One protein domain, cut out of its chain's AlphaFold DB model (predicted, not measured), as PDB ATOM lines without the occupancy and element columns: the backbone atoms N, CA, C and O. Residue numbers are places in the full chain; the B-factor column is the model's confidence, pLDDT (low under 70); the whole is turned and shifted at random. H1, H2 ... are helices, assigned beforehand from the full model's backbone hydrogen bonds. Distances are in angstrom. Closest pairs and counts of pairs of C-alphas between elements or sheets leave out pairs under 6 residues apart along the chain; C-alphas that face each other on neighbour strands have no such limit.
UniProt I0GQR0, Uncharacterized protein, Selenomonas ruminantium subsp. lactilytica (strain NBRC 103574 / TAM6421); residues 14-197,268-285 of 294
ATOM      1  N   GLU A  14     201.952 306.701 265.504       38.06
ATOM      2  CA  GLU A  14     202.169 307.720 266.549       38.06
ATOM      3  C   GLU A  14     201.079 308.805 266.590       38.06
ATOM      4  O   GLU A  14     200.582 309.123 267.671       38.06
ATOM      5  N   LYS A  15     200.656 309.385 265.451       39.97
ATOM      6  CA  LYS A  15     199.725 310.539 265.456       39.97
ATOM      7  C   LYS A  15     198.265 310.157 265.679       39.97
ATOM      8  O   LYS A  15     197.487 310.963 266.183       39.97
ATOM      9  N   THR A  16     197.867 308.942 265.313       46.28
ATOM     10  CA  THR A  16     196.474 308.492 265.453       46.28
ATOM     11  C   THR A  16     196.205 307.789 266.777       46.28
ATOM     12  O   THR A  16     195.111 307.272 266.953       46.28
ATOM     13  N   GLY A  17     197.140 307.760 267.740       43.84
ATOM     14  CA  GLY A  17     196.941 307.137 269.064       43.84
ATOM     15  C   GLY A  17     196.425 305.687 269.017       43.84
ATOM     16  O   GLY A  17     195.813 305.215 269.979       43.84
ATOM     17  N   ILE A  18     196.636 304.991 267.892       47.91
ATOM     18  CA  ILE A  18     196.205 303.605 267.670       47.91
ATOM     19  C   ILE A  18     196.901 302.681 268.672       47.91
ATOM     20  O   ILE A  18     196.261 301.772 269.190       47.91
ATOM     21  N   LEU A  19     198.167 302.958 269.020       41.38
ATOM     22  CA  LEU A  19     198.900 302.197 270.038       41.38
ATOM     23  C   LEU A  19     198.345 302.402 271.454       41.38
ATOM     24  O   LEU A  19     198.110 301.423 272.151       41.38
ATOM     25  N   GLN A  20     198.038 303.641 271.858       42.22
ATOM     26  CA  GLN A  20     197.422 303.912 273.169       42.22
ATOM     27  C   GLN A  20     196.024 303.285 273.294       42.22
ATOM     28  O   GLN A  20     195.626 302.830 274.360       42.22
ATOM     29  N   SER A  21     195.278 303.203 272.189       40.06
ATOM     30  CA  SER A  21     193.982 302.507 272.154       40.06
ATOM     31  C   SER A  21     194.144 300.980 272.195       40.06
ATOM     32  O   SER A  21     193.273 300.279 272.710       40.06
ATOM     33  N   ALA A  22     195.268 300.464 271.685       40.25
ATOM     34  CA  ALA A  22     195.615 299.047 271.687       40.25
ATOM     35  C   ALA A  22     196.119 298.534 273.049       40.25
ATOM     36  O   ALA A  22     196.029 297.334 273.284       40.25
ATOM     37  N   GLU A  23     196.544 299.405 273.978       40.41
ATOM     38  CA  GLU A  23     196.813 299.028 275.384       40.41
ATOM     39  C   GLU A  23     195.569 298.433 276.076       40.41
ATOM     40  O   GLU A  23     195.672 297.712 277.066       40.41
ATOM     41  N   LYS A  24     194.371 298.673 275.525       44.16
ATOM     42  CA  LYS A  24     193.124 298.004 275.913       44.16
ATOM     43  C   LYS A  24     192.723 296.959 274.870       44.16
ATOM     44  O   LYS A  24     191.647 297.046 274.287       44.16
ATOM     45  N   LEU A  25     193.516 295.896 274.705       42.50
ATOM     46  CA  LEU A  25     193.110 294.668 273.987       42.50
ATOM     47  C   LEU A  25     191.938 293.896 274.656       42.50
ATOM     48  O   LEU A  25     191.666 292.740 274.330       42.50
ATOM     49  N   GLY A  26     191.188 294.533 275.561       41.00
ATOM     50  CA  GLY A  26     189.858 294.098 275.963       41.00
ATOM     51  C   GLY A  26     188.843 294.578 274.930       41.00
ATOM     52  O   GLY A  26     188.615 295.778 274.809       41.00
ATOM     53  N   GLY A  27     188.271 293.638 274.170       53.62
ATOM     54  CA  GLY A  27     187.385 293.908 273.033       53.62
ATOM     55  C   GLY A  27     186.195 294.830 273.335       53.62
ATOM     56  O   GLY A  27     185.921 295.160 274.484       53.62
ATOM     57  N   TRP A  28     185.451 295.176 272.277       68.69
ATOM     58  CA  TRP A  28     184.226 295.996 272.264       68.69
ATOM     59  C   TRP A  28     184.379 297.492 271.901       68.69
ATOM     60  O   TRP A  28     183.413 298.219 272.107       68.69
ATOM     61  N   ILE A  29     185.471 297.989 271.295       79.44
ATOM     62  CA  ILE A  29     185.559 299.416 270.885       79.44
ATOM     63  C   ILE A  29     184.630 299.711 269.697       79.44
ATOM     64  O   ILE A  29     183.794 300.612 269.786       79.44
ATOM     65  N   VAL A  30     184.698 298.925 268.616       78.94
ATOM     66  CA  VAL A  30     183.797 299.038 267.452       78.94
ATOM     67  C   VAL A  30     182.346 298.855 267.894       78.94
ATOM     68  O   VAL A  30     181.466 299.626 267.508       78.94
ATOM     69  N   LYS A  31     182.084 297.882 268.776       80.94
ATOM     70  CA  LYS A  31     180.740 297.633 269.317       80.94
ATOM     71  C   LYS A  31     180.243 298.755 270.238       80.94
ATOM     72  O   LYS A  31     179.072 299.112 270.146       80.94
ATOM     73  N   LYS A  32     181.099 299.339 271.086       86.44
ATOM     74  CA  LYS A  32     180.783 300.523 271.908       86.44
ATOM     75  C   LYS A  32     180.463 301.714 271.010       86.44
ATOM     76  O   LYS A  32     179.459 302.385 271.231       86.44
ATOM     77  N   GLY A  33     181.265 301.927 269.966       82.62
ATOM     78  CA  GLY A  33     181.007 302.955 268.964       82.62
ATOM     79  C   GLY A  33     179.658 302.752 268.276       82.62
ATOM     80  O   GLY A  33     178.864 303.686 268.189       82.62
ATOM     81  N   LEU A  34     179.341 301.519 267.871       85.75
ATOM     82  CA  LEU A  34     178.048 301.180 267.273       85.75
ATOM     83  C   LEU A  34     176.878 301.404 268.246       85.75
ATOM     84  O   LEU A  34     175.855 301.969 267.858       85.75
ATOM     85  N   ALA A  35     177.039 301.021 269.516       87.06
ATOM     86  CA  ALA A  35     176.038 301.232 270.561       87.06
ATOM     87  C   ALA A  35     175.749 302.722 270.814       87.06
ATOM     88  O   ALA A  35     174.622 303.064 271.169       87.06
ATOM     89  N   LYS A  36     176.727 303.610 270.592       87.06
ATOM     90  CA  LYS A  36     176.536 305.071 270.626       87.06
ATOM     91  C   LYS A  36     175.931 305.624 269.338       87.06
ATOM     92  O   LYS A  36     175.046 306.478 269.392       87.06
ATOM     93  N   ALA A  37     176.345 305.096 268.188       87.00
ATOM     94  CA  ALA A  37     175.869 305.554 266.889       87.00
ATOM     95  C   ALA A  37     174.384 305.268 266.652       87.00
ATOM     96  O   ALA A  37     173.711 306.095 266.049       87.00
ATOM     97  N   ILE A  38     173.853 304.132 267.117       86.75
ATOM     98  CA  ILE A  38     172.452 303.750 266.866       86.75
ATOM     99  C   ILE A  38     171.455 304.764 267.470       86.75
ATOM    100  O   ILE A  38     170.613 305.271 266.722       86.75
ATOM    101  N   PRO A  39     171.525 305.118 268.772       84.81
ATOM    102  CA  PRO A  39     170.641 306.131 269.346       84.81
ATOM    103  C   PRO A  39     170.794 307.499 268.682       84.81
ATOM    104  O   PRO A  39     169.787 308.165 268.437       84.81
ATOM    105  N   LEU A  40     172.029 307.917 268.373       81.25
ATOM    106  CA  LEU A  40     172.250 309.195 267.702       81.25
ATOM    107  C   LEU A  40     171.654 309.189 266.291       81.25
ATOM    108  O   LEU A  40     170.976 310.140 265.927       81.25
ATOM    109  N   ALA A  41     171.844 308.124 265.510       82.31
ATOM    110  CA  ALA A  41     171.253 308.000 264.183       82.31
ATOM    111  C   ALA A  41     169.723 308.086 264.240       82.31
ATOM    112  O   ALA A  41     169.127 308.763 263.408       82.31
ATOM    113  N   GLY A  42     169.098 307.475 265.253       78.31
ATOM    114  CA  GLY A  42     167.665 307.620 265.512       78.31
ATOM    115  C   GLY A  42     167.254 309.075 265.755       78.31
ATOM    116  O   GLY A  42     166.303 309.548 265.139       78.31
ATOM    117  N   LYS A  43     167.999 309.809 266.592       79.50
ATOM    118  CA  LYS A  43     167.755 311.241 266.852       79.50
ATOM    119  C   LYS A  43     167.960 312.091 265.598       79.50
ATOM    120  O   LYS A  43     167.070 312.842 265.216       79.50
ATOM    121  N   LEU A  44     169.088 311.929 264.916       77.38
ATOM    122  CA  LEU A  44     169.437 312.690 263.718       77.38
ATOM    123  C   LEU A  44     168.493 312.408 262.546       77.38
ATOM    124  O   LEU A  44     168.191 313.304 261.764       77.38
ATOM    125  N   ALA A  45     167.969 311.185 262.435       74.25
ATOM    126  CA  ALA A  45     166.966 310.857 261.429       74.25
ATOM    127  C   ALA A  45     165.684 311.692 261.594       74.25
ATOM    128  O   ALA A  45     165.052 312.012 260.590       74.25
ATOM    129  N   THR A  46     165.323 312.092 262.823       75.12
ATOM    130  CA  THR A  46     164.159 312.969 263.067       75.12
ATOM    131  C   THR A  46     164.390 314.419 262.650       75.12
ATOM    132  O   THR A  46     163.429 315.102 262.312       75.12
ATOM    133  N   GLN A  47     165.646 314.873 262.614       69.50
ATOM    134  CA  GLN A  47     166.017 316.201 262.114       69.50
ATOM    135  C   GLN A  47     166.034 316.250 260.575       69.50
ATOM    136  O   GLN A  47     165.895 317.319 259.987       69.50
ATOM    137  N   GLY A  48     166.147 315.096 259.907       71.19
ATOM    138  CA  GLY A  48     166.197 315.010 258.449       71.19
ATOM    139  C   GLY A  48     167.509 315.541 257.859       71.19
ATOM    140  O   GLY A  48     168.528 315.659 258.543       71.19
ATOM    141  N   GLY A  49     167.507 315.798 256.549       81.44
ATOM    142  CA  GLY A  49     168.637 316.428 255.859       81.44
ATOM    143  C   GLY A  49     169.957 315.646 255.912       81.44
ATOM    144  O   GLY A  49     170.003 314.411 255.979       81.44
ATOM    145  N   MET A  50     171.063 316.380 255.833       83.69
ATOM    146  CA  MET A  50     172.425 315.860 255.844       83.69
ATOM    147  C   MET A  50     172.823 315.302 257.210       83.69
ATOM    148  O   MET A  50     173.499 314.277 257.252       83.69
ATOM    149  N   LEU A  51     172.357 315.888 258.315       81.69
ATOM    150  CA  LEU A  51     172.606 315.358 259.659       81.69
ATOM    151  C   LEU A  51     172.033 313.941 259.831       81.69
ATOM    152  O   LEU A  51     172.741 313.043 260.295       81.69
ATOM    153  N   GLY A  52     170.815 313.684 259.340       85.69
ATOM    154  CA  GLY A  52     170.252 312.330 259.289       85.69
ATOM    155  C   GLY A  52     171.106 311.350 258.470       85.69
ATOM    156  O   GLY A  52     171.355 310.220 258.903       85.69
ATOM    157  N   LYS A  53     171.632 311.787 257.314       90.88
ATOM    158  CA  LYS A  53     172.559 310.986 256.484       90.88
ATOM    159  C   LYS A  53     173.900 310.731 257.185       90.88
ATOM    160  O   LYS A  53     174.470 309.648 257.022       90.88
ATOM    161  N   ILE A  54     174.396 311.694 257.966       91.69
ATOM    162  CA  ILE A  54     175.623 311.559 258.761       91.69
ATOM    163  C   ILE A  54     175.439 310.478 259.831       91.69
ATOM    164  O   ILE A  54     176.241 309.544 259.890       91.69
ATOM    165  N   GLY A  55     174.359 310.552 260.614       89.75
ATOM    166  CA  GLY A  55     174.062 309.572 261.663       89.75
ATOM    167  C   GLY A  55     173.907 308.151 261.116       89.75
ATOM    168  O   GLY A  55     174.617 307.239 261.539       89.75
ATOM    169  N   LEU A  56     173.042 307.967 260.112       91.62
ATOM    170  CA  LEU A  56     172.812 306.655 259.491       91.62
ATOM    171  C   LEU A  56     174.073 306.086 258.832       91.62
ATOM    172  O   LEU A  56     174.339 304.886 258.925       91.62
ATOM    173  N   GLY A  57     174.855 306.926 258.151       94.50
ATOM    174  CA  GLY A  57     176.094 306.478 257.525       94.50
ATOM    175  C   GLY A  57     177.176 306.127 258.552       94.50
ATOM    176  O   GLY A  57     177.877 305.144 258.343       94.50
ATOM    177  N   CYS A  58     177.247 306.822 259.694       94.50
ATOM    178  CA  CYS A  58     178.133 306.452 260.805       94.50
ATOM    179  C   CYS A  58     177.816 305.038 261.319       94.50
ATOM    180  O   CYS A  58     178.710 304.196 261.415       94.50
ATOM    181  N   THR A  59     176.531 304.723 261.545       94.06
ATOM    182  CA  THR A  59     176.100 303.368 261.932       94.06
ATOM    183  C   THR A  59     176.492 302.321 260.887       94.06
ATOM    184  O   THR A  59     176.979 301.254 261.249       94.06
ATOM    185  N   LYS A  60     176.319 302.613 259.590       96.00
ATOM    186  CA  LYS A  60     176.709 301.693 258.508       96.00
ATOM    187  C   LYS A  60     178.221 301.499 258.418       96.00
ATOM    188  O   LYS A  60     178.663 300.378 258.193       96.00
ATOM    189  N   PHE A  61     179.004 302.556 258.615       96.25
ATOM    190  CA  PHE A  61     180.460 302.486 258.564       96.25
ATOM    191  C   PHE A  61     181.018 301.648 259.723       96.25
ATOM    192  O   PHE A  61     181.762 300.695 259.493       96.25
ATOM    193  N   LEU A  62     180.561 301.912 260.953       94.88
ATOM    194  CA  LEU A  62     180.894 301.099 262.129       94.88
ATOM    195  C   LEU A  62     180.381 299.658 261.998       94.88
ATOM    196  O   LEU A  62     181.084 298.721 262.363       94.88
ATOM    197  N   GLY A  63     179.179 299.464 261.448       93.62
ATOM    198  CA  GLY A  63     178.616 298.139 261.184       93.62
ATOM    199  C   GLY A  63     179.424 297.340 260.158       93.62
ATOM    200  O   GLY A  63     179.656 296.151 260.360       93.62
ATOM    201  N   GLY A  64     179.913 297.996 259.102       93.19
ATOM    202  CA  GLY A  64     180.829 297.396 258.132       93.19
ATOM    203  C   GLY A  64     182.134 296.939 258.785       93.19
ATOM    204  O   GLY A  64     182.562 295.809 258.568       93.19
ATOM    205  N   ALA A  65     182.713 297.766 259.660       92.06
ATOM    206  CA  ALA A  65     183.902 297.397 260.429       92.06
ATOM    207  C   ALA A  65     183.636 296.266 261.441       92.06
ATOM    208  O   ALA A  65     184.477 295.392 261.633       92.06
ATOM    209  N   ALA A  66     182.449 296.219 262.053       90.06
ATOM    210  CA  ALA A  66     182.060 295.118 262.934       90.06
ATOM    211  C   ALA A  66     181.976 293.770 262.193       90.06
ATOM    212  O   ALA A  66     182.134 292.719 262.817       90.06
ATOM    213  N   GLY A  67     181.775 293.788 260.868       90.81
ATOM    214  CA  GLY A  67     181.787 292.597 260.017       90.81
ATOM    215  C   GLY A  67     183.079 291.785 260.131       90.81
ATOM    216  O   GLY A  67     183.010 290.561 260.232       90.81
ATOM    217  N   PHE A  68     184.237 292.447 260.251       90.81
ATOM    218  CA  PHE A  68     185.537 291.777 260.396       90.81
ATOM    219  C   PHE A  68     185.617 290.899 261.655       90.81
ATOM    220  O   PHE A  68     186.279 289.863 261.653       90.81
ATOM    221  N   MET A  69     184.910 291.271 262.729       86.88
ATOM    222  CA  MET A  69     184.872 290.493 263.974       86.88
ATOM    223  C   MET A  69     184.094 289.180 263.835       86.88
ATOM    224  O   MET A  69     184.353 288.225 264.568       86.88
ATOM    225  N   ALA A  70     183.098 289.162 262.946       86.31
ATOM    226  CA  ALA A  70     182.278 287.991 262.644       86.31
ATOM    227  C   ALA A  70     182.854 287.157 261.481       86.31
ATOM    228  O   ALA A  70     182.332 286.084 261.179       86.31
ATOM    229  N   GLY A  71     183.906 287.660 260.831       89.69
ATOM    230  CA  GLY A  71     184.559 287.065 259.675       89.69
ATOM    231  C   GLY A  71     185.713 286.110 260.016       89.69
ATOM    232  O   GLY A  71     185.923 285.738 261.175       89.69
ATOM    233  N   PRO A  72     186.503 285.702 259.005       91.06
ATOM    234  CA  PRO A  72     187.623 284.768 259.153       91.06
ATOM    235  C   PRO A  72     188.789 285.271 260.019       91.06
ATOM    236  O   PRO A  72     189.649 284.456 260.355       91.06
ATOM    237  N   LEU A  73     188.841 286.564 260.355       89.19
ATOM    238  CA  LEU A  73     189.814 287.139 261.295       89.19
ATOM    239  C   LEU A  73     189.432 286.889 262.767       89.19
ATOM    240  O   LEU A  73     190.275 286.981 263.660       89.19
ATOM    241  N   GLY A  74     188.166 286.557 263.034       87.81
ATOM    242  CA  GLY A  74     187.651 286.356 264.382       87.81
ATOM    243  C   GLY A  74     187.599 287.640 265.225       87.81
ATOM    244  O   GLY A  74     187.932 288.732 264.763       87.81
ATOM    245  N   PRO A  75     187.182 287.537 266.497       85.62
ATOM    246  CA  PRO A  75     186.796 288.700 267.294       85.62
ATOM    247  C   PRO A  75     187.960 289.597 267.732       85.62
ATOM    248  O   PRO A  75     187.734 290.776 267.971       85.62
ATOM    249  N   ILE A  76     189.180 289.063 267.857       85.06
ATOM    250  CA  ILE A  76     190.348 289.831 268.326       85.06
ATOM    251  C   ILE A  76     191.011 290.552 267.150       85.06
ATOM    252  O   ILE A  76     191.073 291.778 267.126       85.06
ATOM    253  N   VAL A  77     191.473 289.805 266.142       86.69
ATOM    254  CA  VAL A  77     192.149 290.395 264.975       86.69
ATOM    255  C   VAL A  77     191.164 291.195 264.124       86.69
ATOM    256  O   VAL A  77     191.514 292.271 263.646       86.69
ATOM    257  N   GLY A  78     189.922 290.724 263.985       90.31
ATOM    258  CA  GLY A  78     188.881 291.439 263.252       90.31
ATOM    259  C   GLY A  78     188.537 292.800 263.858       90.31
ATOM    260  O   GLY A  78     188.334 293.754 263.116       90.31
ATOM    261  N   GLU A  79     188.537 292.931 265.190       88.00
ATOM    262  CA  GLU A  79     188.352 294.222 265.873       88.00
ATOM    263  C   GLU A  79     189.500 295.190 265.540       88.00
ATOM    264  O   GLU A  79     189.239 296.325 265.145       88.00
ATOM    265  N   ILE A  80     190.757 294.734 265.627       88.38
ATOM    266  CA  ILE A  80     191.935 295.552 265.293       88.38
ATOM    267  C   ILE A  80     191.865 296.003 263.830       88.38
ATOM    268  O   ILE A  80     191.951 297.195 263.542       88.38
ATOM    269  N   VAL A  81     191.653 295.068 262.899       91.75
ATOM    270  CA  VAL A  81     191.556 295.376 261.466       91.75
ATOM    271  C   VAL A  81     190.391 296.326 261.182       91.75
ATOM    272  O   VAL A  81     190.569 297.283 260.433       91.75
ATOM    273  N   GLY A  82     189.230 296.135 261.812       92.94
ATOM    274  CA  GLY A  82     188.085 297.031 261.653       92.94
ATOM    275  C   GLY A  82     188.384 298.470 262.077       92.94
ATOM    276  O   GLY A  82     188.024 299.406 261.362       92.94
ATOM    277  N   GLN A  83     189.100 298.658 263.189       92.25
ATOM    278  CA  GLN A  83     189.557 299.983 263.615       92.25
ATOM    279  C   GLN A  83     190.543 300.590 262.613       92.25
ATOM    280  O   GLN A  83     190.374 301.738 262.204       92.25
ATOM    281  N   LEU A  84     191.538 299.815 262.167       92.00
ATOM    282  CA  LEU A  84     192.534 300.272 261.193       92.00
ATOM    283  C   LEU A  84     191.901 300.679 259.856       92.00
ATOM    284  O   LEU A  84     192.310 301.682 259.271       92.00
ATOM    285  N   VAL A  85     190.875 299.956 259.403       95.75
ATOM    286  CA  VAL A  85     190.094 300.299 258.205       95.75
ATOM    287  C   VAL A  85     189.374 301.636 258.385       95.75
ATOM    288  O   VAL A  85     189.450 302.481 257.492       95.75
ATOM    289  N   ILE A  86     188.730 301.873 259.536       96.00
ATOM    290  CA  ILE A  86     188.058 303.154 259.818       96.00
ATOM    291  C   ILE A  86     189.060 304.309 259.811       96.00
ATOM    292  O   ILE A  86     188.815 305.328 259.156       96.00
ATOM    293  N   TYR A  87     190.187 304.155 260.510       95.25
ATOM    294  CA  TYR A  87     191.214 305.192 260.586       95.25
ATOM    295  C   TYR A  87     191.837 305.476 259.221       95.25
ATOM    296  O   TYR A  87     191.939 306.641 258.840       95.25
ATOM    297  N   ALA A  88     192.197 304.442 258.456       95.62
ATOM    298  CA  ALA A  88     192.788 304.601 257.129       95.62
ATOM    299  C   ALA A  88     191.840 305.341 256.174       95.62
ATOM    300  O   ALA A  88     192.233 306.333 255.558       95.62
ATOM    301  N   ALA A  89     190.573 304.924 256.113       97.94
ATOM    302  CA  ALA A  89     189.580 305.574 255.264       97.94
ATOM    303  C   ALA A  89     189.330 307.031 255.666       97.94
ATOM    304  O   ALA A  89     189.298 307.926 254.823       97.94
ATOM    305  N   THR A  90     189.188 307.282 256.966       98.06
ATOM    306  CA  THR A  90     188.924 308.625 257.487       98.06
ATOM    307  C   THR A  90     190.117 309.556 257.277       98.06
ATOM    308  O   THR A  90     189.933 310.727 256.944       98.06
ATOM    309  N   ASN A  91     191.342 309.045 257.408       97.25
ATOM    310  CA  ASN A  91     192.562 309.793 257.124       97.25
ATOM    311  C   ASN A  91     192.638 310.211 255.647       97.25
ATOM    312  O   ASN A  91     192.903 311.377 255.362       97.25
ATOM    313  N   ALA A  92     192.334 309.300 254.717       97.75
ATOM    314  CA  ALA A  92     192.291 309.609 253.289       97.75
ATOM    315  C   ALA A  92     191.287 310.734 252.982       97.75
ATOM    316  O   ALA A  92     191.629 311.721 252.336       97.75
ATOM    317  N   LEU A  93     190.068 310.640 253.525       98.50
ATOM    318  CA  LEU A  93     189.045 311.679 253.361       98.50
ATOM    319  C   LEU A  93     189.452 313.010 253.992       98.50
ATOM    320  O   LEU A  93     189.192 314.060 253.418       98.50
ATOM    321  N   THR A  94     190.100 312.979 255.155       98.44
ATOM    322  CA  THR A  94     190.594 314.189 255.829       98.44
ATOM    323  C   THR A  94     191.626 314.905 254.965       98.44
ATOM    324  O   THR A  94     191.564 316.123 254.822       98.44
ATOM    325  N   GLN A  95     192.547 314.166 254.341       98.12
ATOM    326  CA  GLN A  95     193.532 314.735 253.421       98.12
ATOM    327  C   GLN A  95     192.868 315.369 252.196       98.12
ATOM    328  O   GLN A  95     193.182 316.511 251.864       98.12
ATOM    329  N   VAL A  96     191.909 314.678 251.571       98.19
ATOM    330  CA  VAL A  96     191.142 315.241 250.448       98.19
ATOM    331  C   VAL A  96     190.403 316.508 250.881       98.19
ATOM    332  O   VAL A  96     190.518 317.541 250.233       98.19
ATOM    333  N   ALA A  97     189.672 316.463 251.996       98.19
ATOM    334  CA  ALA A  97     188.889 317.597 252.478       98.19
ATOM    335  C   ALA A  97     189.758 318.832 252.762       98.19
ATOM    336  O   ALA A  97     189.358 319.944 252.423       98.19
ATOM    337  N   LYS A  98     190.964 318.637 253.314       97.81
ATOM    338  CA  LYS A  98     191.955 319.708 253.514       97.81
ATOM    339  C   LYS A  98     192.410 320.314 252.190       97.81
ATOM    340  O   LYS A  98     192.420 321.531 252.054       97.81
ATOM    341  N   LYS A  99     192.732 319.488 251.192       96.81
ATOM    342  CA  LYS A  99     193.139 319.961 249.856       96.81
ATOM    343  C   LYS A  99     192.040 320.745 249.139       96.81
ATOM    344  O   LYS A  99     192.333 321.686 248.411       96.81
ATOM    345  N   LEU A 100     190.785 320.376 249.381       96.25
ATOM    346  CA  LEU A 100     189.610 321.068 248.854       96.25
ATOM    347  C   LEU A 100     189.202 322.299 249.678       96.25
ATOM    348  O   LEU A 100     188.216 322.948 249.335       96.25
ATOM    349  N   ASN A 101     189.932 322.627 250.751       96.25
ATOM    350  CA  ASN A 101     189.596 323.689 251.704       96.25
ATOM    351  C   ASN A 101     188.182 323.548 252.301       96.25
ATOM    352  O   ASN A 101     187.521 324.540 252.592       96.25
ATOM    353  N   LEU A 102     187.701 322.311 252.476       96.62
ATOM    354  CA  LEU A 102     186.441 322.036 253.176       96.62
ATOM    355  C   LEU A 102     186.608 322.090 254.700       96.62
ATOM    356  O   LEU A 102     185.627 322.258 255.414       96.62
ATOM    357  N   ILE A 103     187.835 321.885 255.181       96.94
ATOM    358  CA  ILE A 103     188.245 321.950 256.589       96.94
ATOM    359  C   ILE A 103     189.664 322.538 256.674       96.94
ATOM    360  O   ILE A 103     190.403 322.516 255.684       96.94
ATOM    361  N   SER A 104     190.073 323.012 257.851       94.44
ATOM    362  CA  SER A 104     191.427 323.518 258.096       94.44
ATOM    363  C   SER A 104     192.468 322.397 258.124       94.44
ATOM    364  O   SER A 104     192.181 321.238 258.428       94.44
ATOM    365  N   VAL A 105     193.726 322.759 257.868       91.75
ATOM    366  CA  VAL A 105     194.883 321.851 257.878       91.75
ATOM    367  C   VAL A 105     195.109 321.164 259.226       91.75
ATOM    368  O   VAL A 105     195.614 320.039 259.252       91.75
ATOM    369  N   ASP A 106     194.677 321.788 260.320       91.50
ATOM    370  CA  ASP A 106     194.845 321.266 261.681       91.50
ATOM    371  C   ASP A 106     193.649 320.441 262.169       91.50
ATOM    372  O   ASP A 106     193.772 319.723 263.159       91.50
ATOM    373  N   ASP A 107     192.515 320.485 261.460       93.19
ATOM    374  CA  ASP A 107     191.313 319.760 261.872       93.19
ATOM    375  C   ASP A 107     191.539 318.244 261.847       93.19
ATOM    376  O   ASP A 107     192.135 317.687 260.906       93.19
ATOM    377  N   LYS A 108     191.018 317.565 262.872       95.19
ATOM    378  CA  LYS A 108     190.973 316.102 262.943       95.19
ATOM    379  C   LYS A 108     189.548 315.586 262.801       95.19
ATOM    380  O   LYS A 108     188.594 316.198 263.272       95.19
ATOM    381  N   ALA A 109     189.391 314.418 262.186       96.38
ATOM    382  CA  ALA A 109     188.069 313.854 261.939       96.38
ATOM    383  C   ALA A 109     187.281 313.555 263.222       96.38
ATOM    384  O   ALA A 109     186.064 313.725 263.239       96.38
ATOM    385  N   GLU A 110     187.946 313.147 264.304       97.06
ATOM    386  CA  GLU A 110     187.294 312.961 265.599       97.06
ATOM    387  C   GLU A 110     186.738 314.277 266.170       97.06
ATOM    388  O   GLU A 110     185.656 314.288 266.746       97.06
ATOM    389  N   GLU A 111     187.410 315.407 265.956       97.31
ATOM    390  CA  GLU A 111     186.924 316.716 266.404       97.31
ATOM    391  C   GLU A 111     185.700 317.137 265.572       97.31
ATOM    392  O   GLU A 111     184.700 317.592 266.123       97.31
ATOM    393  N   ILE A 112     185.713 316.873 264.259       97.06
ATOM    394  CA  ILE A 112     184.545 317.063 263.379       97.06
ATOM    395  C   ILE A 112     183.352 316.239 263.882       97.06
ATOM    396  O   ILE A 112     182.245 316.761 264.030       97.06
ATOM    397  N   GLY A 113     183.569 314.952 264.166       96.19
ATOM    398  CA  GLY A 113     182.531 314.068 264.693       96.19
ATOM    399  C   GLY A 113     181.978 314.543 266.035       96.19
ATOM    400  O   GLY A 113     180.763 314.520 266.234       96.19
ATOM    401  N   TYR A 114     182.846 315.021 266.930       96.44
ATOM    402  CA  TYR A 114     182.448 315.587 268.218       96.44
ATOM    403  C   TYR A 114     181.533 316.799 268.036       96.44
ATOM    404  O   TYR A 114     180.434 316.836 268.591       96.44
ATOM    405  N   ARG A 115     181.942 317.760 267.201       95.81
ATOM    406  CA  ARG A 115     181.162 318.975 266.913       95.81
ATOM    407  C   ARG A 115     179.789 318.660 266.344       95.81
ATOM    408  O   ARG A 115     178.801 319.262 266.751       95.81
ATOM    409  N   LEU A 116     179.715 317.690 265.440       93.50
ATOM    410  CA  LEU A 116     178.455 317.242 264.855       93.50
ATOM    411  C   LEU A 116     177.538 316.574 265.894       93.50
ATOM    412  O   LEU A 116     176.319 316.729 265.824       93.50
ATOM    413  N   GLU A 117     178.090 315.842 266.867       92.62
ATOM    414  CA  GLU A 117     177.285 315.293 267.960       92.62
ATOM    415  C   GLU A 117     176.771 316.409 268.869       92.62
ATOM    416  O   GLU A 117     175.605 316.373 269.256       92.62
ATOM    417  N   VAL A 118     177.597 317.402 269.198       92.56
ATOM    418  CA  VAL A 118     177.138 318.563 269.972       92.56
ATOM    419  C   VAL A 118     176.024 319.281 269.212       92.56
ATOM    420  O   VAL A 118     174.937 319.444 269.755       92.56
ATOM    421  N   ALA A 119     176.222 319.582 267.925       90.88
ATOM    422  CA  ALA A 119     175.210 320.215 267.079       90.88
ATOM    423  C   ALA A 119     173.880 319.445 267.055       90.88
ATOM    424  O   ALA A 119     172.815 320.051 267.093       90.88
ATOM    425  N   SER A 120     173.915 318.108 267.090       86.88
ATOM    426  CA  SER A 120     172.698 317.282 267.150       86.88
ATOM    427  C   SER A 120     171.826 317.520 268.387       86.88
ATOM    428  O   SER A 120     170.652 317.149 268.391       86.88
ATOM    429  N   GLN A 121     172.397 318.095 269.445       88.81
ATOM    430  CA  GLN A 121     171.725 318.384 270.712       88.81
ATOM    431  C   GLN A 121     171.162 319.811 270.755       88.81
ATOM    432  O   GLN A 121     170.399 320.125 271.667       88.81
ATOM    433  N   HIS A 122     171.489 320.634 269.757       88.94
ATOM    434  CA  HIS A 122     171.112 322.038 269.642       88.94
ATOM    435  C   HIS A 122     170.197 322.251 268.432       88.94
ATOM    436  O   HIS A 122     170.632 322.647 267.353       88.94
ATOM    437  N   ASN A 123     168.900 321.979 268.604       83.75
ATOM    438  CA  ASN A 123     167.903 322.130 267.531       83.75
ATOM    439  C   ASN A 123     167.717 323.591 267.075       83.75
ATOM    440  O   ASN A 123     167.119 323.838 266.032       83.75
ATOM    441  N   GLU A 124     168.166 324.551 267.878       88.44
ATOM    442  CA  GLU A 124     168.138 325.981 267.593       88.44
ATOM    443  C   GLU A 124     169.305 326.457 266.716       88.44
ATOM    444  O   GLU A 124     169.282 327.590 266.232       88.44
ATOM    445  N   TRP A 125     170.335 325.629 266.524       92.00
ATOM    446  CA  TRP A 125     171.464 325.955 265.656       92.00
ATOM    447  C   TRP A 125     171.092 325.805 264.185       92.00
ATOM    448  O   TRP A 125     170.239 325.000 263.815       92.00
ATOM    449  N   LYS A 126     171.788 326.565 263.334       90.81
ATOM    450  CA  LYS A 126     171.672 326.409 261.883       90.81
ATOM    451  C   LYS A 126     172.049 324.989 261.470       90.81
ATOM    452  O   LYS A 126     173.057 324.453 261.940       90.81
ATOM    453  N   CYS A 127     171.265 324.403 260.575       88.75
ATOM    454  CA  CYS A 127     171.558 323.098 259.996       88.75
ATOM    455  C   CYS A 127     172.429 323.248 258.745       88.75
ATOM    456  O   CYS A 127     172.628 324.347 258.229       88.75
ATOM    457  N   ARG A 128     172.958 322.135 258.223       89.69
ATOM    458  CA  ARG A 128     173.801 322.153 257.014       89.69
ATOM    459  C   ARG A 128     173.085 322.787 255.821       89.69
ATOM    460  O   ARG A 128     173.725 323.361 254.945       89.69
ATOM    461  N   GLU A 129     171.774 322.615 255.725       90.12
ATOM    462  CA  GLU A 129     170.959 323.122 254.623       90.12
ATOM    463  C   GLU A 129     170.886 324.659 254.594       90.12
ATOM    464  O   GLU A 129     170.603 325.218 253.538       90.12
ATOM    465  N   ASP A 130     171.218 325.333 255.700       93.19
ATOM    466  CA  ASP A 130     171.290 326.798 255.783       93.19
ATOM    467  C   ASP A 130     172.567 327.387 255.150       93.19
ATOM    468  O   ASP A 130     172.738 328.609 255.120       93.19
ATOM    469  N   PHE A 131     173.475 326.536 254.660       94.94
ATOM    470  CA  PHE A 131     174.772 326.916 254.098       94.94
ATOM    471  C   PHE A 131     174.914 326.445 252.650       94.94
ATOM    472  O   PHE A 131     174.355 325.415 252.247       94.94
ATOM    473  N   ALA A 132     175.690 327.190 251.858       94.00
ATOM    474  CA  ALA A 132     175.893 326.870 250.450       94.00
ATOM    475  C   ALA A 132     176.782 325.636 250.280       94.00
ATOM    476  O   ALA A 132     176.546 324.833 249.379       94.00
ATOM    477  N   THR A 133     177.770 325.476 251.165       93.38
ATOM    478  CA  THR A 133     178.727 324.368 251.125       93.38
ATOM    479  C   THR A 133     178.887 323.700 252.485       93.38
ATOM    480  O   THR A 133     178.636 324.296 253.536       93.38
ATOM    481  N   PHE A 134     179.374 322.458 252.481       94.31
ATOM    482  CA  PHE A 134     179.788 321.787 253.713       94.31
ATOM    483  C   PHE A 134     180.874 322.559 254.483       94.31
ATOM    484  O   PHE A 134     180.835 322.568 255.711       94.31
ATOM    485  N   GLY A 135     181.812 323.212 253.785       95.50
ATOM    486  CA  GLY A 135     182.887 323.977 254.427       95.50
ATOM    487  C   GLY A 135     182.353 325.135 255.268       95.50
ATOM    488  O   GLY A 135     182.681 325.242 256.443       95.50
ATOM    489  N   GLU A 136     181.422 325.922 254.717       96.88
ATOM    490  CA  GLU A 136     180.763 327.012 255.456       96.88
ATOM    491  C   GLU A 136     180.009 326.508 256.696       96.88
ATOM    492  O   GLU A 136     180.049 327.130 257.760       96.88
ATOM    493  N   TYR A 137     179.326 325.367 256.571       95.62
ATOM    494  CA  TYR A 137     178.651 324.740 257.704       95.62
ATOM    495  C   TYR A 137     179.648 324.290 258.778       95.62
ATOM    496  O   TYR A 137     179.411 324.500 259.969       95.62
ATOM    497  N   TYR A 138     180.770 323.686 258.384       96.19
ATOM    498  CA  TYR A 138     181.782 323.250 259.340       96.19
ATOM    499  C   TYR A 138     182.472 324.432 260.037       96.19
ATOM    500  O   TYR A 138     182.655 324.383 261.254       96.19
ATOM    501  N   ASP A 139     182.758 325.522 259.324       97.00
ATOM    502  CA  ASP A 139     183.276 326.757 259.922       97.00
ATOM    503  C   ASP A 139     182.313 327.322 260.974       97.00
ATOM    504  O   ASP A 139     182.733 327.720 262.064       97.00
ATOM    505  N   TYR A 140     181.006 327.298 260.693       96.88
ATOM    506  CA  TYR A 140     179.988 327.644 261.681       96.88
ATOM    507  C   TYR A 140     180.055 326.729 262.912       96.88
ATOM    508  O   TYR A 140     180.090 327.227 264.039       96.88
ATOM    509  N   LEU A 141     180.130 325.405 262.728       95.94
ATOM    510  CA  LEU A 141     180.246 324.465 263.850       95.94
ATOM    511  C   LEU A 141     181.513 324.694 264.678       95.94
ATOM    512  O   LEU A 141     181.469 324.568 265.900       95.94
ATOM    513  N   ARG A 142     182.628 325.051 264.038       96.19
ATOM    514  CA  ARG A 142     183.882 325.377 264.722       96.19
ATOM    515  C   ARG A 142     183.758 326.635 265.580       96.19
ATOM    516  O   ARG A 142     184.353 326.690 266.647       96.19
ATOM    517  N   GLN A 143     182.961 327.616 265.160       96.81
ATOM    518  CA  GLN A 143     182.668 328.801 265.974       96.81
ATOM    519  C   GLN A 143     181.736 328.489 267.151       96.81
ATOM    520  O   GLN A 143     181.901 329.068 268.221       96.81
ATOM    521  N   GLN A 144     180.762 327.589 266.968       97.44
ATOM    522  CA  GLN A 144     179.851 327.177 268.046       97.44
ATOM    523  C   GLN A 144     180.538 326.279 269.081       97.44
ATOM    524  O   GLN A 144     180.243 326.361 270.272       97.44
ATOM    525  N   VAL A 145     181.456 325.425 268.626       96.81
ATOM    526  CA  VAL A 145     182.232 324.495 269.453       96.81
ATOM    527  C   VAL A 145     183.721 324.686 269.137       96.81
ATOM    528  O   VAL A 145     184.307 323.907 268.370       96.81
ATOM    529  N   PRO A 146     184.341 325.751 269.670       95.88
ATOM    530  CA  PRO A 146     185.753 326.019 269.433       95.88
ATOM    531  C   PRO A 146     186.652 325.012 270.175       95.88
ATOM    532  O   PRO A 146     186.186 324.241 271.020       95.88
ATOM    533  N   ASP A 147     187.920 324.913 269.765       93.88
ATOM    534  CA  ASP A 147     188.821 323.785 270.085       93.88
ATOM    535  C   ASP A 147     189.015 323.579 271.601       93.88
ATOM    536  O   ASP A 147     189.158 322.460 272.087       93.88
ATOM    537  N   GLU A 148     188.954 324.665 272.357       93.81
ATOM    538  CA  GLU A 148     189.164 324.754 273.805       93.81
ATOM    539  C   GLU A 148     187.964 324.219 274.597       93.81
ATOM    540  O   GLU A 148     188.084 323.909 275.781       93.81
ATOM    541  N   THR A 149     186.801 324.122 273.946       94.81
ATOM    542  CA  THR A 149     185.556 323.617 274.541       94.81
ATOM    543  C   THR A 149     185.364 322.118 274.338       94.81
ATOM    544  O   THR A 149     184.462 321.528 274.935       94.81
ATOM    545  N   ILE A 150     186.206 321.485 273.514       95.44
ATOM    546  CA  ILE A 150     186.164 320.041 273.303       95.44
ATOM    547  C   ILE A 150     186.577 319.341 274.596       95.44
ATOM    548  O   ILE A 150     187.681 319.537 275.094       95.44
ATOM    549  N   ASP A 151     185.704 318.472 275.107       95.44
ATOM    550  CA  ASP A 151     186.033 317.590 276.229       95.44
ATOM    551  C   ASP A 151     187.046 316.521 275.773       95.44
ATOM    552  O   ASP A 151     186.670 315.597 275.037       95.44
ATOM    553  N   PRO A 152     188.317 316.593 276.221       91.81
ATOM    554  CA  PRO A 152     189.353 315.674 275.769       91.81
ATOM    555  C   PRO A 152     189.125 314.246 276.278       91.81
ATOM    556  O   PRO A 152     189.504 313.291 275.603       91.81
ATOM    557  N   THR A 153     188.476 314.081 277.435       91.62
ATOM    558  CA  THR A 153     188.189 312.762 278.018       91.62
ATOM    559  C   THR A 153     187.129 312.060 277.189       91.62
ATOM    560  O   THR A 153     187.308 310.916 276.775       91.62
ATOM    561  N   LYS A 154     186.041 312.770 276.880       92.19
ATOM    562  CA  LYS A 154     184.963 312.234 276.046       92.19
ATOM    563  C   LYS A 154     185.441 311.953 274.622       92.19
ATOM    564  O   LYS A 154     185.132 310.892 274.078       92.19
ATOM    565  N   LEU A 155     186.217 312.869 274.035       90.69
ATOM    566  CA  LEU A 155     186.808 312.680 272.709       90.69
ATOM    567  C   LEU A 155     187.684 311.422 272.669       90.69
ATOM    568  O   LEU A 155     187.570 310.634 271.735       90.69
ATOM    569  N   HIS A 156     188.514 311.211 273.692       87.94
ATOM    570  CA  HIS A 156     189.358 310.026 273.814       87.94
ATOM    571  C   HIS A 156     188.532 308.738 273.982       87.94
ATOM    572  O   HIS A 156     188.742 307.764 273.259       87.94
ATOM    573  N   ASP A 157     187.552 308.732 274.887       87.25
ATOM    574  CA  ASP A 157     186.764 307.539 275.219       87.25
ATOM    575  C   ASP A 157     185.878 307.037 274.071       87.25
ATOM    576  O   ASP A 157     185.575 305.837 274.007       87.25
ATOM    577  N   ASP A 158     185.454 307.937 273.183       91.56
ATOM    578  CA  ASP A 158     184.565 307.651 272.052       91.56
ATOM    579  C   ASP A 158     185.209 307.938 270.697       91.56
ATOM    580  O   ASP A 158     184.527 308.091 269.678       91.56
ATOM    581  N   ARG A 159     186.539 307.974 270.668       91.88
ATOM    582  CA  ARG A 159     187.308 308.434 269.519       91.88
ATOM    583  C   ARG A 159     186.942 307.751 268.211       91.88
ATOM    584  O   ARG A 159     186.764 308.428 267.203       91.88
ATOM    585  N   LEU A 160     186.801 306.424 268.210       91.81
ATOM    586  CA  LEU A 160     186.465 305.671 266.998       91.81
ATOM    587  C   LEU A 160     185.083 306.052 266.452       91.81
ATOM    588  O   LEU A 160     184.894 306.151 265.241       91.81
ATOM    589  N   TYR A 161     184.121 306.286 267.343       94.38
ATOM    590  CA  TYR A 161     182.784 306.719 266.961       94.38
ATOM    591  C   TYR A 161     182.816 308.118 266.345       94.38
ATOM    592  O   TYR A 161     182.267 308.316 265.260       94.38
ATOM    593  N   TYR A 162     183.524 309.057 266.971       96.62
ATOM    594  CA  TYR A 162     183.686 310.391 266.406       96.62
ATOM    595  C   TYR A 162     184.474 310.380 265.095       96.62
ATOM    596  O   TYR A 162     184.098 311.070 264.153       96.62
ATOM    597  N   THR A 163     185.496 309.535 264.983       97.12
ATOM    598  CA  THR A 163     186.253 309.329 263.740       97.12
ATOM    599  C   THR A 163     185.332 308.845 262.622       97.12
ATOM    600  O   THR A 163     185.331 309.415 261.535       97.12
ATOM    601  N   ALA A 164     184.492 307.838 262.882       96.94
ATOM    602  CA  ALA A 164     183.542 307.326 261.894       96.94
ATOM    603  C   ALA A 164     182.480 308.371 261.503       96.94
ATOM    604  O   ALA A 164     182.101 308.471 260.333       96.94
ATOM    605  N   MET A 165     182.015 309.167 262.467       96.25
ATOM    606  CA  MET A 165     181.050 310.239 262.241       96.25
ATOM    607  C   MET A 165     181.640 311.376 261.400       96.25
ATOM    608  O   MET A 165     181.033 311.768 260.402       96.25
ATOM    609  N   GLY A 166     182.841 311.844 261.750       97.69
ATOM    610  CA  GLY A 166     183.591 312.833 260.980       97.69
ATOM    611  C   GLY A 166     183.937 312.323 259.584       97.69
ATOM    612  O   GLY A 166     183.655 313.000 258.603       97.69
ATOM    613  N   GLY A 167     184.432 311.089 259.462       98.00
ATOM    614  CA  GLY A 167     184.719 310.457 258.173       98.00
ATOM    615  C   GLY A 167     183.494 310.402 257.258       98.00
ATOM    616  O   GLY A 167     183.571 310.776 256.090       98.00
ATOM    617  N   ASN A 168     182.323 310.026 257.777       97.50
ATOM    618  CA  ASN A 168     181.102 310.035 256.971       97.50
ATOM    619  C   ASN A 168     180.615 311.455 256.615       97.50
ATOM    620  O   ASN A 168     180.070 311.655 255.528       97.50
ATOM    621  N   ALA A 169     180.810 312.444 257.488       97.12
ATOM    622  CA  ALA A 169     180.507 313.838 257.168       97.12
ATOM    623  C   ALA A 169     181.416 314.371 256.052       97.12
ATOM    624  O   ALA A 169     180.918 314.929 255.075       97.12
ATOM    625  N   LEU A 170     182.720 314.096 256.137       98.31
ATOM    626  CA  LEU A 170     183.691 314.433 255.098       98.31
ATOM    627  C   LEU A 170     183.366 313.750 253.770       98.31
ATOM    628  O   LEU A 170     183.389 314.406 252.735       98.31
ATOM    629  N   ARG A 171     182.981 312.467 253.787       97.88
ATOM    630  CA  ARG A 171     182.503 311.757 252.588       97.88
ATOM    631  C   ARG A 171     181.378 312.522 251.894       97.88
ATOM    632  O   ARG A 171     181.400 312.657 250.677       97.88
ATOM    633  N   LEU A 172     180.392 312.996 252.654       95.94
ATOM    634  CA  LEU A 172     179.260 313.744 252.109       95.94
ATOM    635  C   LEU A 172     179.678 315.123 251.581       95.94
ATOM    636  O   LEU A 172     179.236 315.494 250.500       95.94
ATOM    637  N   GLY A 173     180.546 315.846 252.296       96.31
ATOM    638  CA  GLY A 173     181.071 317.137 251.834       96.31
ATOM    639  C   GLY A 173     181.919 317.020 250.560       96.31
ATOM    640  O   GLY A 173     181.783 317.827 249.648       96.31
ATOM    641  N   ILE A 174     182.744 315.975 250.453       97.31
ATOM    642  CA  ILE A 174     183.540 315.679 249.252       97.31
ATOM    643  C   ILE A 174     182.632 315.270 248.083       97.31
ATOM    644  O   ILE A 174     182.813 315.749 246.967       97.31
ATOM    645  N   ALA A 175     181.638 314.413 248.336       94.88
ATOM    646  CA  ALA A 175     180.645 314.010 247.339       94.88
ATOM    647  C   ALA A 175     179.892 315.221 246.763       94.88
ATOM    648  O   ALA A 175     179.706 315.328 245.550       94.88
ATOM    649  N   GLU A 176     179.506 316.160 247.629       94.06
ATOM    650  CA  GLU A 176     178.897 317.428 247.232       94.06
ATOM    651  C   GLU A 176     179.829 318.259 246.343       94.06
ATOM    652  O   GLU A 176     179.396 318.699 245.279       94.06
ATOM    653  N   HIS A 177     181.098 318.416 246.739       93.56
ATOM    654  CA  HIS A 177     182.098 319.187 245.996       93.56
ATOM    655  C   HIS A 177     182.329 318.647 244.577       93.56
ATOM    656  O   HIS A 177     182.360 319.410 243.617       93.56
ATOM    657  N   TYR A 178     182.461 317.327 244.430       92.56
ATOM    658  CA  TYR A 178     182.673 316.686 243.128       92.56
ATOM    659  C   TYR A 178     181.388 316.440 242.333       92.56
ATOM    660  O   TYR A 178     181.455 315.874 241.240       92.56
ATOM    661  N   HIS A 179     180.226 316.812 242.882       91.38
ATOM    662  CA  HIS A 179     178.910 316.493 242.328       91.38
ATOM    663  C   HIS A 179     178.756 315.005 241.966       91.38
ATOM    664  O   HIS A 179     178.148 314.650 240.956       91.38
ATOM    665  N   MET A 180     179.311 314.122 242.802       91.19
ATOM    666  CA  MET A 180     179.327 312.677 242.582       91.19
ATOM    667  C   MET A 180     178.813 311.927 243.809       91.19
ATOM    668  O   MET A 180     178.978 312.379 244.938       91.19
ATOM    669  N   ASP A 181     178.237 310.743 243.608       89.62
ATOM    670  CA  ASP A 181     177.912 309.869 244.735       89.62
ATOM    671  C   ASP A 181     179.157 309.103 245.212       89.62
ATOM    672  O   ASP A 181     179.923 308.549 244.417       89.62
ATOM    673  N   ILE A 182     179.329 309.038 246.530       95.06
ATOM    674  CA  ILE A 182     180.330 308.194 247.184       95.06
ATOM    675  C   ILE A 182     179.562 307.239 248.093       95.06
ATOM    676  O   ILE A 182     179.194 307.639 249.201       95.06
ATOM    677  N   PRO A 183     179.302 305.993 247.669       94.94
ATOM    678  CA  PRO A 183     178.568 305.029 248.478       94.94
ATOM    679  C   PRO A 183     179.203 304.838 249.860       94.94
ATOM    680  O   PRO A 183     180.422 304.855 250.011       94.94
ATOM    681  N   ILE A 184     178.386 304.670 250.902       94.81
ATOM    682  CA  ILE A 184     178.887 304.569 252.285       94.81
ATOM    683  C   ILE A 184     179.812 303.365 252.502       94.81
ATOM    684  O   ILE A 184     180.758 303.427 253.280       94.81
ATOM    685  N   ASP A 185     179.555 302.270 251.802       94.00
ATOM    686  CA  ASP A 185     180.371 301.064 251.826       94.00
ATOM    687  C   ASP A 185     181.709 301.237 251.100       94.00
ATOM    688  O   ASP A 185     182.661 300.524 251.416       94.00
ATOM    689  N   MET A 186     181.844 302.250 250.236       96.00
ATOM    690  CA  MET A 186     183.144 302.638 249.695       96.00
ATOM    691  C   MET A 186     184.115 303.074 250.801       96.00
ATOM    692  O   MET A 186     185.317 302.905 250.638       96.00
ATOM    693  N   LEU A 187     183.640 303.561 251.956       97.62
ATOM    694  CA  LEU A 187     184.534 303.888 253.076       97.62
ATOM    695  C   LEU A 187     185.309 302.670 253.571       97.62
ATOM    696  O   LEU A 187     186.500 302.766 253.853       97.62
ATOM    697  N   ILE A 188     184.650 301.511 253.626       97.25
ATOM    698  CA  ILE A 188     185.316 300.260 253.982       97.25
ATOM    699  C   ILE A 188     186.358 299.910 252.920       97.25
ATOM    700  O   ILE A 188     187.481 299.569 253.270       97.25
ATOM    701  N   GLU A 189     186.035 300.054 251.635       97.69
ATOM    702  CA  GLU A 189     186.969 299.749 250.545       97.69
ATOM    703  C   GLU A 189     188.182 300.694 250.502       97.69
ATOM    704  O   GLU A 189     189.299 300.229 250.276       97.69
ATOM    705  N   ILE A 190     188.003 301.993 250.782       97.69
ATOM    706  CA  ILE A 190     189.108 302.964 250.904       97.69
ATOM    707  C   ILE A 190     190.071 302.506 252.000       97.69
ATOM    708  O   ILE A 190     191.282 302.455 251.777       97.69
ATOM    709  N   GLY A 191     189.533 302.122 253.162       96.94
ATOM    710  CA  GLY A 191     190.333 301.621 254.275       96.94
ATOM    711  C   GLY A 191     191.026 300.301 253.937       96.94
ATOM    712  O   GLY A 191     192.238 300.203 254.090       96.94
ATOM    713  N   ARG A 192     190.298 299.317 253.385       96.69
ATOM    714  CA  ARG A 192     190.849 298.014 252.964       96.69
ATOM    715  C   ARG A 192     192.008 298.175 251.984       96.69
ATOM    716  O   ARG A 192     193.029 297.517 252.138       96.69
ATOM    717  N   CYS A 193     191.862 299.059 251.001       94.56
ATOM    718  CA  CYS A 193     192.889 299.322 249.994       94.56
ATOM    719  C   CYS A 193     194.054 300.181 250.507       94.56
ATOM    720  O   CYS A 193     195.028 300.359 249.771       94.56
ATOM    721  N   HIS A 194     193.949 300.722 251.727       89.62
ATOM    722  CA  HIS A 194     194.885 301.687 252.299       89.62
ATOM    723  C   HIS A 194     195.187 302.829 251.315       89.62
ATOM    724  O   HIS A 194     196.344 303.143 251.039       89.62
ATOM    725  N   LEU A 195     194.136 303.390 250.710       92.50
ATOM    726  CA  LEU A 195     194.288 304.513 249.788       92.50
ATOM    727  C   LEU A 195     194.693 305.763 250.566       92.50
ATOM    728  O   LEU A 195     194.040 306.123 251.542       92.50
ATOM    729  N   ASP A 196     195.756 306.422 250.121       92.69
ATOM    730  CA  ASP A 196     196.112 307.761 250.581       92.69
ATOM    731  C   ASP A 196     195.182 308.827 249.967       92.69
ATOM    732  O   ASP A 196     194.398 308.548 249.051       92.69
ATOM    733  N   GLY A 197     195.239 310.052 250.498       94.44
ATOM    734  CA  GLY A 197     194.378 311.145 250.046       94.44
ATOM    735  C   GLY A 197     194.614 311.552 248.592       94.44
ATOM    736  O   GLY A 197     193.664 311.923 247.908       94.44
ATOM    737  N   ARG A 268     191.786 288.012 255.285       93.88
ATOM    738  CA  ARG A 268     193.091 287.510 255.754       93.88
ATOM    739  C   ARG A 268     194.249 288.203 255.049       93.88
ATOM    740  O   ARG A 268     195.345 288.302 255.604       93.88
ATOM    741  N   PHE A 269     194.016 288.721 253.846       95.31
ATOM    742  CA  PHE A 269     194.988 289.550 253.145       95.31
ATOM    743  C   PHE A 269     195.226 290.884 253.872       95.31
ATOM    744  O   PHE A 269     196.348 291.394 253.874       95.31
ATOM    745  N   LEU A 270     194.209 291.416 254.563       93.06
ATOM    746  CA  LEU A 270     194.349 292.627 255.374       93.06
ATOM    747  C   LEU A 270     195.317 292.404 256.538       93.06
ATOM    748  O   LEU A 270     196.229 293.201 256.723       93.06
ATOM    749  N   GLU A 271     195.167 291.303 257.279       90.75
ATOM    750  CA  GLU A 271     196.078 290.962 258.380       90.75
ATOM    751  C   GLU A 271     197.492 290.644 257.874       90.75
ATOM    752  O   GLU A 271     198.477 291.148 258.404       90.75
ATOM    753  N   SER A 272     197.603 289.793 256.855       90.62
ATOM    754  CA  SER A 272     198.892 289.233 256.425       90.62
ATOM    755  C   SER A 272     199.715 290.152 255.523       90.62
ATOM    756  O   SER A 272     200.908 289.907 255.347       90.62
ATOM    757  N   THR A 273     199.104 291.190 254.943       91.88
ATOM    758  CA  THR A 273     199.773 292.079 253.984       91.88
ATOM    759  C   THR A 273     199.558 293.549 254.318       91.88
ATOM    760  O   THR A 273     200.528 294.228 254.648       91.88
ATOM    761  N   ILE A 274     198.315 294.040 254.278       92.06
ATOM    762  CA  ILE A 274     198.030 295.486 254.364       92.06
ATOM    763  C   ILE A 274     198.391 296.064 255.736       92.06
ATOM    764  O   ILE A 274     199.100 297.061 255.831       92.06
ATOM    765  N   TYR A 275     197.935 295.417 256.807       91.12
ATOM    766  CA  TYR A 275     198.097 295.876 258.186       91.12
ATOM    767  C   TYR A 275     199.102 295.052 258.985       91.12
ATOM    768  O   TYR A 275     199.218 295.239 260.197       91.12
ATOM    769  N   LYS A 276     199.857 294.173 258.319       90.69
ATOM    770  CA  LYS A 276     200.778 293.231 258.962       90.69
ATOM    771  C   LYS A 276     201.703 293.910 259.968       90.69
ATOM    772  O   LYS A 276     201.726 293.517 261.126       90.69
ATOM    773  N   GLN A 277     202.416 294.951 259.535       85.06
ATOM    774  CA  GLN A 277     203.405 295.632 260.379       85.06
ATOM    775  C   GLN A 277     202.765 296.267 261.619       85.06
ATOM    776  O   GLN A 277     203.305 296.167 262.717       85.06
ATOM    777  N   VAL A 278     201.587 296.879 261.460       81.50
ATOM    778  CA  VAL A 278     200.860 297.501 262.574       81.50
ATOM    779  C   VAL A 278     200.394 296.431 263.561       81.50
ATOM    780  O   VAL A 278     200.616 296.564 264.761       81.50
ATOM    781  N   ILE A 279     199.822 295.333 263.068       83.44
ATOM    782  CA  ILE A 279     199.357 294.223 263.910       83.44
ATOM    783  C   ILE A 279     200.527 293.550 264.641       83.44
ATOM    784  O   ILE A 279     200.404 293.254 265.828       83.44
ATOM    785  N   GLU A 280     201.658 293.327 263.970       85.19
ATOM    786  CA  GLU A 280     202.876 292.781 264.584       85.19
ATOM    787  C   GLU A 280     203.401 293.704 265.692       85.19
ATOM    788  O   GLU A 280     203.626 293.233 266.804       85.19
ATOM    789  N   SER A 281     203.464 295.018 265.447       79.06
ATOM    790  CA  SER A 281     203.899 295.990 266.463       79.06
ATOM    791  C   SER A 281     202.992 296.011 267.700       79.06
ATOM    792  O   SER A 281     203.476 296.055 268.829       79.06
ATOM    793  N   ILE A 282     201.674 295.890 267.503       75.75
ATOM    794  CA  ILE A 282     200.706 295.797 268.601       75.75
ATOM    795  C   ILE A 282     200.939 294.503 269.393       75.75
ATOM    796  O   ILE A 282     200.920 294.516 270.623       75.75
ATOM    797  N   ARG A 283     201.180 293.373 268.718       76.75
ATOM    798  CA  ARG A 283     201.448 292.084 269.382       76.75
ATOM    799  C   ARG A 283     202.737 292.126 270.207       76.75
ATOM    800  O   ARG A 283     202.748 291.636 271.331       76.75
ATOM    801  N   GLU A 284     203.799 292.723 269.674       76.88
ATOM    802  CA  GLU A 284     205.095 292.848 270.355       76.88
ATOM    803  C   GLU A 284     205.008 293.695 271.633       76.88
ATOM    804  O   GLU A 284     205.554 293.313 272.672       76.88
ATOM    805  N   GLN A 285     204.275 294.808 271.589       69.31
ATOM    806  CA  GLN A 285     204.078 295.668 272.760       69.31
ATOM    807  C   GLN A 285     203.318 294.953 273.881       69.31
ATOM    808  O   GLN A 285     203.753 294.993 275.030       69.31
TER     809      GLN A 285
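AT A GLANCE: This is residues 14 to 197 and 268 to 285 of the 294 residues of an uncharacterized protein of Selenomonas ruminantium subsp. lactilytica (strain NBRC 103574 / TAM6421) (UniProt I0GQR0). This is a body of crossed helices: H8 runs through the core and crosses the long H4, and the side-by-side helical hairpin of H2 and H3 packs across H8 on one side. H5 crosses H8 and packs with H6 toward one end of the longest axis, while H10 and H11 lie at the other end, with H1 near H11. The printed part has 202 residues with eleven named helices, H1 to H11 in order, and no named strand; the class is all helix. It is compact, with a radius of gyration of the C-alphas of 16.2 A, and spans 48 by 32 by 29 A.

IN THESE COORDINATES: H1 is residues 18 to 22, beginning at C-alpha 18 (196.205, 303.605, 267.670). H2, residues 29 to 47, is 27.2 A long and has a kink of 31 degrees near residue 39. H3, residues 49 to 70, is 32.3 A long. H4, residues 74 to 99, is the longest at 37.0 A and begins at C-alpha 74 (187.651, 286.356, 264.382). H5 is residues 109 to 119, H6 134 to 144 and H7 152 to 157. H8, residues 159 to 177, is 26.4 A long. H9 is residues 186 to 192, H10 268 to 274, and H11 276 to 285, ending at C-alpha 285 (204.078, 295.668, 272.760).

HOW THE PARTS SIT: The hub is H4, touching six helices. It touches H8 at a steep tilt of 41 degrees, closest at the C-alphas of Thr 90 and Gly 167, 4.6 A. H3 and H4 form a hairpin at 36 degrees, only just steep, closest at Met 69 and Gly 78, C-alphas 4.2 A apart. H2 and H3 form a hairpin at a shallow tilt of 23 degrees. H2 touches H8 with residues 29 to 37 alone, closest at the C-alphas of Gly 33 and Tyr 161, 4.6 A. H5 is about perpendicular to H8, at 88 degrees; the closest C-alphas, of Gly 113 and Gly 166, are 4.1 A apart. H5 touches H6, closest at the C-alphas of Arg 115 and Leu 141, 6.4 A, and only just touches H7, with 3 pairs of C-alphas within 8 A. H9 touches H4, closest at the C-alphas of Ala 89 and Gly 191, 4.1 A. H10 only just touches H4, with 3 pairs. H11 is close to but not clearly touching H1, with the C-alphas of Ala 22 and Ile 282 6.8 A apart. Among the pairs apart are H2 and H6. Every O i to N i+4 pair is within hydrogen-bond range in H1 and H5 to H11; the counts are 12 of 15 in H2, 15 of 18 in H3 and 21 of 22 in H4.

THE WHOLE: The two C-alphas farthest apart, of Asp 130 and Glu 284, are 50.1 A apart. Residues 198 to 267 are not printed; C-alphas 197 and 268 are 24.3 A apart across the cut. Of the links printed whole, H5 to H6 is long. The mean pLDDT of the printed part is 87.9; residues 14 to 28, 47 and 285 are under 70.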